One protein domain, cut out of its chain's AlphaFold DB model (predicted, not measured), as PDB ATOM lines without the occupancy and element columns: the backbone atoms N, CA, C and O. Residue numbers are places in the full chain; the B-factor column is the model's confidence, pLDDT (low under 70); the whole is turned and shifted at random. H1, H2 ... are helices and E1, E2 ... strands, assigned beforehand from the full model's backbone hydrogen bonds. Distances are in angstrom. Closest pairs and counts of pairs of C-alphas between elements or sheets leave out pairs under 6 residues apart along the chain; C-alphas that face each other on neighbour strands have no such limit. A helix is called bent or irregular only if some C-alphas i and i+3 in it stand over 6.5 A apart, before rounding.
ATOM      1  N   LYS A  21      21.124  11.216 -28.610       88.19
ATOM      2  CA  LYS A  21      22.288  10.574 -27.994       88.19
ATOM      3  C   LYS A  21      21.800   9.639 -26.891       88.19
ATOM      4  O   LYS A  21      21.103  10.078 -25.978       88.19
ATOM      5  N   LYS A  22      22.134   8.354 -27.022       92.00
ATOM      6  CA  LYS A  22      21.755   7.293 -26.080       92.00
ATOM      7  C   LYS A  22      22.853   7.089 -25.040       92.00
ATOM      8  O   LYS A  22      24.034   7.188 -25.371       92.00
ATOM      9  N   PHE A  23      22.445   6.761 -23.824       91.62
ATOM     10  CA  PHE A  23      23.304   6.448 -22.690       91.62
ATOM     11  C   PHE A  23      22.774   5.208 -21.985       91.62
ATOM     12  O   PHE A  23      21.564   5.017 -21.877       91.62
ATOM     13  N   GLU A  24      23.690   4.391 -21.487       94.38
ATOM     14  CA  GLU A  24      23.384   3.267 -20.613       94.38
ATOM     15  C   GLU A  24      24.049   3.535 -19.267       94.38
ATOM     16  O   GLU A  24      25.256   3.761 -19.203       94.38
ATOM     17  N   LEU A  25      23.256   3.531 -18.202       93.75
ATOM     18  CA  LEU A  25      23.711   3.787 -16.840       93.75
ATOM     19  C   LEU A  25      22.984   2.864 -15.868       93.75
ATOM     20  O   LEU A  25      21.995   2.221 -16.221       93.75
ATOM     21  N   ARG A  26      23.462   2.777 -14.627       94.25
ATOM     22  CA  ARG A  26      22.748   2.022 -13.593       94.25
ATOM     23  C   ARG A  26      21.517   2.797 -13.137       94.25
ATOM     24  O   ARG A  26      21.556   4.022 -13.025       94.25
ATOM     25  N   ALA A  27      20.448   2.092 -12.780       92.19
ATOM     26  CA  ALA A  27      19.222   2.713 -12.283       92.19
ATOM     27  C   ALA A  27      19.486   3.612 -11.063       92.19
ATOM     28  O   ALA A  27      18.919   4.699 -10.948       92.19
ATOM     29  N   LYS A  28      20.398   3.202 -10.171       93.12
ATOM     30  CA  LYS A  28      20.828   4.032  -9.040       93.12
ATOM     31  C   LYS A  28      21.446   5.361  -9.492       93.12
ATOM     32  O   LYS A  28      21.092   6.404  -8.956       93.12
ATOM     33  N   GLU A  29      22.332   5.330 -10.485       92.81
ATOM     34  CA  GLU A  29      22.973   6.540 -11.015       92.81
ATOM     35  C   GLU A  29      21.943   7.467 -11.668       92.81
ATOM     36  O   GLU A  29      22.051   8.686 -11.545       92.81
ATOM     37  N   LEU A  30      20.923   6.897 -12.322       92.94
ATOM     38  CA  LEU A  30      19.819   7.665 -12.895       92.94
ATOM     39  C   LEU A  30      19.065   8.426 -11.803       92.94
ATOM     40  O   LEU A  30      18.822   9.621 -11.951       92.94
ATOM     41  N   ALA A  31      18.733   7.751 -10.701       92.94
ATOM     42  CA  ALA A  31      18.042   8.365  -9.574       92.94
ATOM     43  C   ALA A  31      18.886   9.458  -8.897       92.94
ATOM     44  O   ALA A  31      18.374  10.539  -8.620       92.94
ATOM     45  N   GLU A  32      20.185   9.221  -8.686       93.00
ATOM     46  CA  GLU A  32      21.101  10.199  -8.078       93.00
ATOM     47  C   GLU A  32      21.289  11.455  -8.942       93.00
ATOM     48  O   GLU A  32      21.410  12.565  -8.422       93.00
ATOM     49  N   LYS A  33      21.306  11.295 -10.270       92.56
ATOM     50  CA  LYS A  33      21.487  12.398 -11.227       92.56
ATOM     51  C   LYS A  33      20.162  13.043 -11.650       92.56
ATOM     52  O   LYS A  33      20.197  14.083 -12.314       92.56
ATOM     53  N   TRP A  34      19.015  12.473 -11.263       93.12
ATOM     54  CA  TRP A  34      17.686  12.858 -11.755       93.12
ATOM     55  C   TRP A  34      17.406  14.353 -11.611       93.12
ATOM     56  O   TRP A  34      16.995  15.006 -12.569       93.12
ATOM     57  N   ASP A  35      17.705  14.923 -10.443       90.19
ATOM     58  CA  ASP A  35      17.440  16.335 -10.167       90.19
ATOM     59  C   ASP A  35      18.163  17.297 -11.107       90.19
ATOM     60  O   ASP A  35      17.661  18.393 -11.353       90.19
ATOM     61  N   ARG A  36      19.304  16.881 -11.666       89.75
ATOM     62  CA  ARG A  36      20.062  17.670 -12.640       89.75
ATOM     63  C   ARG A  36      19.560  17.435 -14.058       89.75
ATOM     64  O   ARG A  36      19.433  18.381 -14.827       89.75
ATOM     65  N   ILE A  37      19.251  16.186 -14.409       91.56
ATOM     66  CA  ILE A  37      18.946  15.821 -15.799       91.56
ATOM     67  C   ILE A  37      17.477  16.035 -16.193       91.56
ATOM     68  O   ILE A  37      17.205  16.227 -17.376       91.56
ATOM     69  N   LYS A  38      16.534  16.057 -15.239       90.50
ATOM     70  CA  LYS A  38      15.080  16.145 -15.504       90.50
ATOM     71  C   LYS A  38      14.673  17.339 -16.372       90.50
ATOM     72  O   LYS A  38      13.758  17.249 -17.182       90.50
ATOM     73  N   PHE A  39      15.394  18.455 -16.255       89.19
ATOM     74  CA  PHE A  39      15.123  19.676 -17.017       89.19
ATOM     75  C   PHE A  39      15.448  19.557 -18.511       89.19
ATOM     76  O   PHE A  39      15.001  20.384 -19.304       89.19
ATOM     77  N   TYR A  40      16.210  18.533 -18.894       90.56
ATOM     78  CA  TYR A  40      16.648  18.276 -20.264       90.56
ATOM     79  C   TYR A  40      15.804  17.202 -20.956       90.56
ATOM     80  O   TYR A  40      16.229  16.667 -21.974       90.56
ATOM     81  N   ARG A  41      14.618  16.899 -20.402       89.50
ATOM     82  CA  ARG A  41      13.605  15.999 -20.979       89.50
ATOM     83  C   ARG A  41      14.188  14.660 -21.465       89.50
ATOM     84  O   ARG A  41      14.068  14.337 -22.645       89.50
ATOM     85  N   PRO A  42      14.857  13.898 -20.583       92.56
ATOM     86  CA  PRO A  42      15.303  12.556 -20.925       92.56
ATOM     87  C   PRO A  42      14.116  11.647 -21.244       92.56
ATOM     88  O   PRO A  42      13.065  11.720 -20.605       92.56
ATOM     89  N   GLU A  43      14.342  10.725 -22.166       94.19
ATOM     90  CA  GLU A  43      13.431   9.622 -22.454       94.19
ATOM     91  C   GLU A  43      14.068   8.306 -22.003       94.19
ATOM     92  O   GLU A  43      15.276   8.115 -22.171       94.19
ATOM     93  N   ILE A  44      13.273   7.391 -21.450       94.19
ATOM     94  CA  ILE A  44      13.708   6.052 -21.051       94.19
ATOM     95  C   ILE A  44      13.402   5.036 -22.148       94.19
ATOM     96  O   ILE A  44      12.319   5.042 -22.728       94.19
ATOM     97  N   GLY A  45      14.364   4.156 -22.414       93.38
ATOM     98  CA  GLY A  45      14.196   2.992 -23.270       93.38
ATOM     99  C   GLY A  45      13.527   1.855 -22.501       93.38
ATOM    100  O   GLY A  45      14.091   1.341 -21.534       93.38
ATOM    101  N   ILE A  46      12.336   1.452 -22.931       89.44
ATOM    102  CA  ILE A  46      11.589   0.317 -22.395       89.44
ATOM    103  C   ILE A  46      11.523  -0.768 -23.465       89.44
ATOM    104  O   ILE A  46      10.955  -0.570 -24.536       89.44
ATOM    105  N   GLU A  47      12.108  -1.924 -23.165       86.62
ATOM    106  CA  GLU A  47      11.984  -3.107 -24.014       86.62
ATOM    107  C   GLU A  47      10.590  -3.722 -23.865       86.62
ATOM    108  O   GLU A  47      10.163  -4.058 -22.754       86.62
ATOM    109  N   ILE A  48       9.893  -3.850 -24.993       81.75
ATOM    110  CA  ILE A  48       8.607  -4.532 -25.130       81.75
ATOM    111  C   ILE A  48       8.775  -5.523 -26.287       81.75
ATOM    112  O   ILE A  48       8.954  -5.133 -27.440       81.75
ATOM    113  N   GLY A  49       8.791  -6.822 -25.980       83.62
ATOM    114  CA  GLY A  49       9.152  -7.848 -26.962       83.62
ATOM    115  C   GLY A  49      10.619  -7.726 -27.399       83.62
ATOM    116  O   GLY A  49      11.510  -7.791 -26.558       83.62
ATOM    117  N   ASN A  50      10.853  -7.544 -28.703       83.56
ATOM    118  CA  ASN A  50      12.190  -7.375 -29.300       83.56
ATOM    119  C   ASN A  50      12.511  -5.917 -29.679       83.56
ATOM    120  O   ASN A  50      13.525  -5.663 -30.332       83.56
ATOM    121  N   GLU A  51      11.656  -4.964 -29.304       84.44
ATOM    122  CA  GLU A  51      11.800  -3.556 -29.668       84.44
ATOM    123  C   GLU A  51      11.962  -2.669 -28.431       84.44
ATOM    124  O   GLU A  51      11.388  -2.920 -27.368       84.44
ATOM    125  N   THR A  52      12.767  -1.613 -28.567       87.50
ATOM    126  CA  THR A  52      12.960  -0.602 -27.523       87.50
ATOM    127  C   THR A  52      12.150   0.639 -27.861       87.50
ATOM    128  O   THR A  52      12.508   1.399 -28.767       87.50
ATOM    129  N   TYR A  53      11.106   0.873 -27.076       88.75
ATOM    130  CA  TYR A  53      10.289   2.076 -27.144       88.75
ATOM    131  C   TYR A  53      10.862   3.146 -26.227       88.75
ATOM    132  O   TYR A  53      11.513   2.840 -25.229       88.75
ATOM    133  N   TRP A  54      10.662   4.409 -26.587       91.56
ATOM    134  CA  TRP A  54      11.246   5.537 -25.875       91.56
ATOM    135  C   TRP A  54      10.147   6.435 -25.357       91.56
ATOM    136  O   TRP A  54       9.363   6.953 -26.147       91.56
ATOM    137  N   TYR A  55      10.129   6.621 -24.043       91.31
ATOM    138  CA  TYR A  55       9.064   7.347 -23.371       91.31
ATOM    139  C   TYR A  55       9.624   8.491 -22.529       91.31
ATOM    140  O   TYR A  55      10.644   8.298 -21.856       91.31
ATOM    141  N   PRO A  56       8.992   9.676 -22.532       91.50
ATOM    142  CA  PRO A  56       9.396  10.788 -21.683       91.50
ATOM    143  C   PRO A  56       9.316  10.394 -20.208       91.50
ATOM    144  O   PRO A  56       8.320   9.839 -19.747       91.50
ATOM    145  N   ILE A  57      10.385  10.683 -19.466       92.31
ATOM    146  CA  ILE A  57      10.444  10.397 -18.035       92.31
ATOM    147  C   ILE A  57       9.812  11.558 -17.264       92.31
ATOM    148  O   ILE A  57      10.294  12.691 -17.329       92.31
ATOM    149  N   ASN A  58       8.792  11.256 -16.468       90.75
ATOM    150  CA  ASN A  58       8.122  12.217 -15.595       90.75
ATOM    151  C   ASN A  58       8.861  12.351 -14.264       90.75
ATOM    152  O   ASN A  58       9.124  13.457 -13.780       90.75
ATOM    153  N   ARG A  59       9.234  11.214 -13.663       91.69
ATOM    154  CA  ARG A  59       9.834  11.188 -12.329       91.69
ATOM    155  C   ARG A  59      10.683   9.943 -12.104       91.69
ATOM    156  O   ARG A  59      10.339   8.857 -12.557       91.69
ATOM    157  N   VAL A  60      11.762  10.094 -11.335       93.00
ATOM    158  CA  VAL A  60      12.582   8.981 -10.837       93.00
ATOM    159  C   VAL A  60      12.750   9.113  -9.326       93.00
ATOM    160  O   VAL A  60      13.029  10.206  -8.833       93.00
ATOM    161  N   TRP A  61      12.566   8.023  -8.578       93.25
ATOM    162  CA  TRP A  61      12.800   7.986  -7.130       93.25
ATOM    163  C   TRP A  61      13.243   6.600  -6.657       93.25
ATOM    164  O   TRP A  61      13.084   5.609  -7.363       93.25
ATOM    165  N   ILE A  62      13.815   6.537  -5.454       92.25
ATOM    166  CA  ILE A  62      14.181   5.285  -4.786       92.25
ATOM    167  C   ILE A  62      13.183   5.046  -3.658       92.25
ATOM    168  O   ILE A  62      12.931   5.959  -2.873       92.25
ATOM    169  N   ASP A  63      12.639   3.836  -3.570       89.75
ATOM    170  CA  ASP A  63      11.767   3.435  -2.466       89.75
ATOM    171  C   ASP A  63      12.061   2.003  -1.998       89.75
ATOM    172  O   ASP A  63      12.609   1.178  -2.739       89.75
ATOM    173  N   LYS A  64      11.709   1.713  -0.744       85.81
ATOM    174  CA  LYS A  64      11.918   0.421  -0.088       85.81
ATOM    175  C   LYS A  64      10.729  -0.487  -0.334       85.81
ATOM    176  O   LYS A  64       9.650  -0.267   0.204       85.81
ATOM    177  N   VAL A  65      10.952  -1.567  -1.071       82.69
ATOM    178  CA  VAL A  65       9.928  -2.588  -1.301       82.69
ATOM    179  C   VAL A  65      10.110  -3.722  -0.304       82.69
ATOM    180  O   VAL A  65      11.204  -4.272  -0.173       82.69
ATOM    181  N   GLU A  66       9.040  -4.078   0.403       79.25
ATOM    182  CA  GLU A  66       9.020  -5.247   1.281       79.25
ATOM    183  C   GLU A  66       9.017  -6.524   0.429       79.25
ATOM    184  O   GLU A  66       8.136  -6.755  -0.398       79.25
ATOM    185  N   VAL A  67      10.034  -7.355   0.614       69.38
ATOM    186  CA  VAL A  67      10.190  -8.658  -0.025       69.38
ATOM    187  C   VAL A  67      10.278  -9.711   1.074       69.38
ATOM    188  O   VAL A  67      11.167  -9.670   1.918       69.38
ATOM    189  N   GLY A  68       9.351 -10.666   1.087       59.28
ATOM    190  CA  GLY A  68       9.406 -11.826   1.981       59.28
ATOM    191  C   GLY A  68       8.081 -12.140   2.669       59.28
ATOM    192  O   GLY A  68       7.544 -11.328   3.409       59.28
ATOM    193  N   LEU A  69       7.593 -13.370   2.476       61.38
ATOM    194  CA  LEU A  69       6.362 -13.875   3.102       61.38
ATOM    195  C   LEU A  69       6.529 -14.223   4.597       61.38
ATOM    196  O   LEU A  69       5.539 -14.307   5.313       61.38
ATOM    197  N   PHE A  70       7.765 -14.428   5.076       57.81
ATOM    198  CA  PHE A  70       8.039 -14.977   6.419       57.81
ATOM    199  C   PHE A  70       8.945 -14.112   7.312       57.81
ATOM    200  O   PHE A  70       8.953 -14.285   8.530       57.81
ATOM    201  N   ARG A  71       9.715 -13.175   6.748       60.81
ATOM    202  CA  ARG A  71      10.564 -12.238   7.502       60.81
ATOM    203  C   ARG A  71      10.593 -10.922   6.733       60.81
ATOM    204  O   ARG A  71      10.933 -10.945   5.553       60.81
ATOM    205  N   LYS A  72      10.233  -9.811   7.384       61.38
ATOM    206  CA  LYS A  72      10.227  -8.480   6.759       61.38
ATOM    207  C   LYS A  72      11.638  -8.132   6.293       61.38
ATOM    208  O   LYS A  72      12.485  -7.782   7.116       61.38
ATOM    209  N   SER A  73      11.908  -8.276   5.002       70.75
ATOM    210  CA  SER A  73      13.137  -7.793   4.386       70.75
ATOM    211  C   SER A  73      12.776  -6.693   3.401       70.75
ATOM    212  O   SER A  73      11.756  -6.776   2.728       70.75
ATOM    213  N   TYR A  74      13.560  -5.622   3.381       79.06
ATOM    214  CA  TYR A  74      13.316  -4.476   2.513       79.06
ATOM    215  C   TYR A  74      14.430  -4.414   1.485       79.06
ATOM    216  O   TYR A  74      15.602  -4.570   1.834       79.06
ATOM    217  N   LEU A  75      14.059  -4.178   0.233       84.00
ATOM    218  CA  LEU A  75      14.997  -4.004  -0.861       84.00
ATOM    219  C   LEU A  75      14.721  -2.666  -1.540       84.00
ATOM    220  O   LEU A  75      13.594  -2.390  -1.951       84.00
ATOM    221  N   ASP A  76      15.757  -1.838  -1.630       87.06
ATOM    222  CA  ASP A  76      15.686  -0.552  -2.316       87.06
ATOM    223  C   ASP A  76      15.531  -0.792  -3.825       87.06
ATOM    224  O   ASP A  76      16.338  -1.494  -4.445       87.06
ATOM    225  N   LYS A  77      14.498  -0.201  -4.426       91.38
ATOM    226  CA  LYS A  77      14.262  -0.214  -5.873       91.38
ATOM    227  C   LYS A  77      14.163   1.201  -6.413       91.38
ATOM    228  O   LYS A  77      13.724   2.115  -5.719       91.38
ATOM    229  N   VAL A  78      14.553   1.359  -7.671       91.75
ATOM    230  CA  VAL A  78      14.381   2.602  -8.419       91.75
ATOM    231  C   VAL A  78      13.075   2.522  -9.186       91.75
ATOM    232  O   VAL A  78      12.850   1.574  -9.931       91.75
ATOM    233  N   PHE A  79      12.225   3.519  -9.022       92.62
ATOM    234  CA  PHE A  79      10.977   3.664  -9.749       92.62
ATOM    235  C   PHE A  79      11.134   4.771 -10.778       92.62
ATOM    236  O   PHE A  79      11.610   5.859 -10.454       92.62
ATOM    237  N   VAL A  80      10.751   4.469 -12.014       93.25
ATOM    238  CA  VAL A  80      10.720   5.420 -13.121       93.25
ATOM    239  C   VAL A  80       9.284   5.534 -13.600       93.25
ATOM    240  O   VAL A  80       8.693   4.552 -14.046       93.25
ATOM    241  N   GLU A  81       8.737   6.734 -13.498       92.50
ATOM    242  CA  GLU A  81       7.441   7.109 -14.046       92.50
ATOM    243  C   GLU A  81       7.637   7.745 -15.422       92.50
ATOM    244  O   GLU A  81       8.476   8.636 -15.575       92.50
ATOM    245  N   TYR A  82       6.890   7.275 -16.416       91.00
ATOM    246  CA  TYR A  82       6.966   7.719 -17.805       91.00
ATOM    247  C   TYR A  82       5.570   7.796 -18.426       91.00
ATOM    248  O   TYR A  82       4.663   7.087 -17.989       91.00
ATOM    249  N   SER A  83       5.400   8.648 -19.436       85.06
ATOM    250  CA  SER A  83       4.152   8.730 -20.207       85.06
ATOM    251  C   SER A  83       4.268   7.902 -21.481       85.06
ATOM    252  O   SER A  83       5.196   8.106 -22.265       85.06
ATOM    253  N   GLU A  84       3.339   6.976 -21.693       80.25
ATOM    254  CA  GLU A  84       3.179   6.328 -22.995       80.25
ATOM    255  C   GLU A  84       2.152   7.109 -23.825       80.25
ATOM    256  O   GLU A  84       1.025   7.287 -23.349       80.25
ATOM    257  N   PRO A  85       2.504   7.561 -25.045       62.69
ATOM    258  CA  PRO A  85       1.521   8.135 -25.947       62.69
ATOM    259  C   PRO A  85       0.548   7.033 -26.371       62.69
ATOM    260  O   PRO A  85       0.964   5.972 -26.847       62.69
ATOM    261  N   VAL A  86      -0.748   7.272 -26.183       55.94
ATOM    262  CA  VAL A  86      -1.797   6.365 -26.655       55.94
ATOM    263  C   VAL A  86      -1.837   6.456 -28.177       55.94
ATOM    264  O   VAL A  86      -2.195   7.488 -28.736       55.94
ATOM    265  N   VAL A  87      -1.433   5.383 -28.857       48.59
ATOM    266  CA  VAL A  87      -1.631   5.244 -30.302       48.59
ATOM    267  C   VAL A  87      -3.023   4.654 -30.487       48.59
ATOM    268  O   VAL A  87      -3.236   3.484 -30.173       48.59
ATOM    269  N   THR A 105      -1.054   8.134 -20.908       73.12
ATOM    270  CA  THR A 105      -1.147   7.154 -19.823       73.12
ATOM    271  C   THR A 105       0.167   7.140 -19.053       73.12
ATOM    272  O   THR A 105       1.207   6.700 -19.548       73.12
ATOM    273  N   THR A 106       0.122   7.611 -17.807       82.88
ATOM    274  CA  THR A 106       1.277   7.563 -16.905       82.88
ATOM    275  C   THR A 106       1.494   6.133 -16.411       82.88
ATOM    276  O   THR A 106       0.615   5.544 -15.781       82.88
ATOM    277  N   LYS A 107       2.680   5.571 -16.658       86.81
ATOM    278  CA  LYS A 107       3.091   4.248 -16.171       86.81
ATOM    279  C   LYS A 107       4.313   4.343 -15.274       86.81
ATOM    280  O   LYS A 107       5.136   5.244 -15.397       86.81
ATOM    281  N   THR A 108       4.463   3.367 -14.383       88.50
ATOM    282  CA  THR A 108       5.630   3.250 -13.504       88.50
ATOM    283  C   THR A 108       6.311   1.904 -13.712       88.50
ATOM    284  O   THR A 108       5.668   0.858 -13.652       88.50
ATOM    285  N   LYS A 109       7.632   1.912 -13.913       89.94
ATOM    286  CA  LYS A 109       8.458   0.699 -13.963       89.94
ATOM    287  C   LYS A 109       9.489   0.715 -12.842       89.94
ATOM    288  O   LYS A 109      10.151   1.723 -12.606       89.94
ATOM    289  N   SER A 110       9.613  -0.414 -12.148       91.81
ATOM    290  CA  SER A 110      10.607  -0.600 -11.091       91.81
ATOM    291  C   SER A 110      11.840  -1.327 -11.618       91.81
ATOM    292  O   SER A 110      11.703  -2.336 -12.309       91.81
ATOM    293  N   PHE A 111      13.013  -0.884 -11.191       91.56
ATOM    294  CA  PHE A 111      14.317  -1.458 -11.495       91.56
ATOM    295  C   PHE A 111      15.078  -1.734 -10.193       91.56
ATOM    296  O   PHE A 111      14.930  -1.020  -9.196       91.56
ATOM    297  N   GLY A 112      15.906  -2.772 -10.182       90.25
ATOM    298  CA  GLY A 112      16.920  -2.961  -9.152       90.25
ATOM    299  C   GLY A 112      17.999  -1.878  -9.236       90.25
ATOM    300  O   GLY A 112      18.254  -1.316 -10.296       90.25
ATOM    301  N   LEU A 113      18.682  -1.590  -8.123       89.44
ATOM    302  CA  LEU A 113      19.704  -0.529  -8.064       89.44
ATOM    303  C   LEU A 113      20.831  -0.682  -9.105       89.44
ATOM    304  O   LEU A 113      21.371   0.316  -9.584       89.44
ATOM    305  N   ASN A 114      21.199  -1.925  -9.423       91.75
ATOM    306  CA  ASN A 114      22.284  -2.252 -10.349       91.75
ATOM    307  C   ASN A 114      21.797  -2.569 -11.766       91.75
ATOM    308  O   ASN A 114      22.630  -2.856 -12.627       91.75
ATOM    309  N   ASP A 115      20.485  -2.530 -12.007       91.88
ATOM    310  CA  ASP A 115      19.939  -2.776 -13.334       91.88
ATOM    311  C   ASP A 115      20.418  -1.678 -14.280       91.88
ATOM    312  O   ASP A 115      20.513  -0.502 -13.911       91.88
ATOM    313  N   LYS A 116      20.740  -2.076 -15.507       93.62
ATOM    314  CA  LYS A 116      21.101  -1.145 -16.567       93.62
ATOM    315  C   LYS A 116      19.829  -0.561 -17.157       93.62
ATOM    316  O   LYS A 116      18.932  -1.298 -17.556       93.62
ATOM    317  N   VAL A 117      19.775   0.759 -17.216       92.88
ATOM    318  CA  VAL A 117      18.692   1.510 -17.839       92.88
ATOM    319  C   VAL A 117      19.259   2.316 -18.992       92.88
ATOM    320  O   VAL A 117      20.345   2.898 -18.898       92.88
ATOM    321  N   GLN A 118      18.521   2.336 -20.094       94.56
ATOM    322  CA  GLN A 118      18.865   3.145 -21.250       94.56
ATOM    323  C   GLN A 118      18.064   4.433 -21.207       94.56
ATOM    324  O   GLN A 118      16.842   4.404 -21.084       94.56
ATOM    325  N   ILE A 119      18.750   5.561 -21.338       94.38
ATOM    326  CA  ILE A 119      18.109   6.857 -21.534       94.38
ATOM    327  C   ILE A 119      18.634   7.500 -22.805       94.38
ATOM    328  O   ILE A 119      19.748   7.219 -23.255       94.38
ATOM    329  N   ARG A 120      17.849   8.390 -23.392       93.69
ATOM    330  CA  ARG A 120      18.318   9.231 -24.486       93.69
ATOM    331  C   ARG A 120      17.894  10.671 -24.281       93.69
ATOM    332  O   ARG A 120      16.908  10.961 -23.612       93.69
ATOM    333  N   PHE A 121      18.660  11.551 -24.901       91.25
ATOM    334  CA  PHE A 121      18.374  12.974 -24.992       91.25
ATOM    335  C   PHE A 121      18.393  13.371 -26.458       91.25
ATOM    336  O   PHE A 121      19.163  12.803 -27.245       91.25
ATOM    337  N   THR A 122      17.623  14.395 -26.819       89.62
ATOM    338  CA  THR A 122      17.888  15.110 -28.069       89.62
ATOM    339  C   THR A 122      19.308  15.681 -28.012       89.62
ATOM    340  O   THR A 122      19.803  16.060 -26.946       89.62
ATOM    341  N   MET A 123      20.001  15.758 -29.147       86.62
ATOM    342  CA  MET A 123      21.361  16.303 -29.181       86.62
ATOM    343  C   MET A 123      21.382  17.753 -28.684       86.62
ATOM    344  O   MET A 123      22.323  18.167 -28.014       86.62
ATOM    345  N   ALA A 124      20.320  18.512 -28.973       85.88
ATOM    346  CA  ALA A 124      20.157  19.877 -28.492       85.88
ATOM    347  C   ALA A 124      20.104  19.955 -26.958       85.88
ATOM    348  O   ALA A 124      20.737  20.831 -26.371       85.88
ATOM    349  N   ASP A 125      19.367  19.059 -26.303       87.31
ATOM    350  CA  ASP A 125      19.250  19.069 -24.845       87.31
ATOM    351  C   ASP A 125      20.487  18.479 -24.166       87.31
ATOM    352  O   ASP A 125      20.924  19.003 -23.142       87.31
ATOM    353  N   TYR A 126      21.136  17.494 -24.792       87.25
ATOM    354  CA  TYR A 126      22.434  17.001 -24.340       87.25
ATOM    355  C   TYR A 126      23.525  18.081 -24.394       87.25
ATOM    356  O   TYR A 126      24.257  18.259 -23.425       87.25
ATOM    357  N   GLU A 127      23.626  18.847 -25.487       86.94
ATOM    358  CA  GLU A 127      24.593  19.952 -25.588       86.94
ATOM    359  C   GLU A 127      24.362  21.008 -24.491       86.94
ATOM    360  O   GLU A 127      25.323  21.515 -23.909       86.94
ATOM    361  N   LYS A 128      23.099  21.310 -24.157       88.50
ATOM    362  CA  LYS A 128      22.770  22.219 -23.045       88.50
ATOM    363  C   LYS A 128      23.175  21.637 -21.693       88.50
ATOM    364  O   LYS A 128      23.709  22.377 -20.870       88.50
ATOM    365  N   LEU A 129      22.924  20.345 -21.473       89.56
ATOM    366  CA  LEU A 129      23.305  19.635 -20.254       89.56
ATOM    367  C   LEU A 129      24.819  19.684 -20.059       89.56
ATOM    368  O   LEU A 129      25.276  20.141 -19.016       89.56
ATOM    369  N   VAL A 130      25.597  19.329 -21.086       89.56
ATOM    370  CA  VAL A 130      27.066  19.372 -21.027       89.56
ATOM    371  C   VAL A 130      27.571  20.794 -20.793       89.56
ATOM    372  O   VAL A 130      28.482  21.000 -19.998       89.56
ATOM    373  N   SER A 131      26.962  21.794 -21.433       87.38
ATOM    374  CA  SER A 131      27.374  23.190 -21.262       87.38
ATOM    375  C   SER A 131      27.107  23.748 -19.861       87.38
ATOM    376  O   SER A 131      27.790  24.695 -19.474       87.38
ATOM    377  N   LYS A 132      26.099  23.244 -19.137       87.62
ATOM    378  CA  LYS A 132      25.707  23.760 -17.814       87.62
ATOM    379  C   LYS A 132      26.243  22.928 -16.655       87.62
ATOM    380  O   LYS A 132      26.710  23.494 -15.676       87.62
ATOM    381  N   GLU A 133      26.162  21.609 -16.772       83.75
ATOM    382  CA  GLU A 133      26.471  20.660 -15.696       83.75
ATOM    383  C   GLU A 133      27.810  19.937 -15.916       83.75
ATOM    384  O   GLU A 133      28.325  19.305 -14.995       83.75
ATOM    385  N   GLY A 134      28.386  20.023 -17.121       82.44
ATOM    386  CA  GLY A 134      29.531  19.214 -17.541       82.44
ATOM    387  C   GLY A 134      29.132  17.807 -17.999       82.44
ATOM    388  O   GLY A 134      27.952  17.475 -18.141       82.44
TER     389      GLY A 134
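This is residues 21 to 87 and 105 to 134 of the 137 residues of an uncharacterized protein of Thermococcus barossii (UniProt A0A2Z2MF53). One strongly twisted antiparallel sheet curls round the helix H1, while the shorter helix H2 packs by the edge strand E1 and its neighbour E6. The long hairpin of E3 and E4 reaches away from H2, and its loop, residues 68 to 72, makes the far end of the longest axis. The printed part has 97 residues, with named elements in the order E1, H1, E2, E3, E4, E5, E6, H2, a mixed class of helices and strands; across the sheet the order is E1, E6, E2, E3, E4, E5. The whole is only just compact, close to loose, with a radius of gyration of the C-alphas of 14.7 A and spans of 51 by 34 by 22 A.

E1, residues 21 to 26, begins at C-alpha 21 (22.288, 10.574, -27.994). H1, residues 27 to 40, is 17.7 A long and irregular: C-alphas 32 and 35 are 7.4 A apart. E2 is residues 43 to 48. E3, residues 51 to 67, is 30.1 A long and bends by 103 degrees at residue 56. E4, residues 73 to 84, is 32.4 A long and bends by 50 degrees at residue 76. E5 is residues 105 to 112, 23.3 A, and E6 residues 116 to 122, 20.2 A. H2, residues 123 to 133, ends at C-alpha 133 (26.471, 20.660, -15.696).

E1 and E6 are antiparallel, with N 23 and O 119 at 2.8 A; E6 and E2 too, with N 45 and O 118 at 2.8 A. E2, E3 and E4 form a meander, each strand the antiparallel neighbour of the one before, with N 46 and O 53 at 2.8 A and N 61 and O 79 at 3.0 A. E3 is staggered, pairing with E2 over residues 51 to 56 and with E4 over 57 to 67. E4 and E5 are antiparallel, with N 80 and O 109 at 2.9 A. E1, H1 and E2 form a split strand-helix-strand unit, two strands of one sheet with a helix between them in the chain and another strand, E6, between them in the sheet; its crossover is right-handed. H1 is on the sheet, its closest C-alphas to E3 being Ala 31 and Val 60, 5.6 A. H1 touches H2 with residues 36 to 40 alone, about perpendicular at 79 degrees, closest at the C-alphas of Tyr 40 and Asp 125, 5.3 A. In H2 every O i to N i+4 pair is within hydrogen-bond range, in H1 6 of 10.

The two C-alphas farthest apart, of Phe 70 and Ser 131, are 51.0 A apart. Residues 88 to 104 are not printed, and C-alphas 87 and 105 across the cut are 10.7 A apart. The links that are printed whole are tight. The pLDDT is under 70 at residues 67 to 72 and 85 to 87.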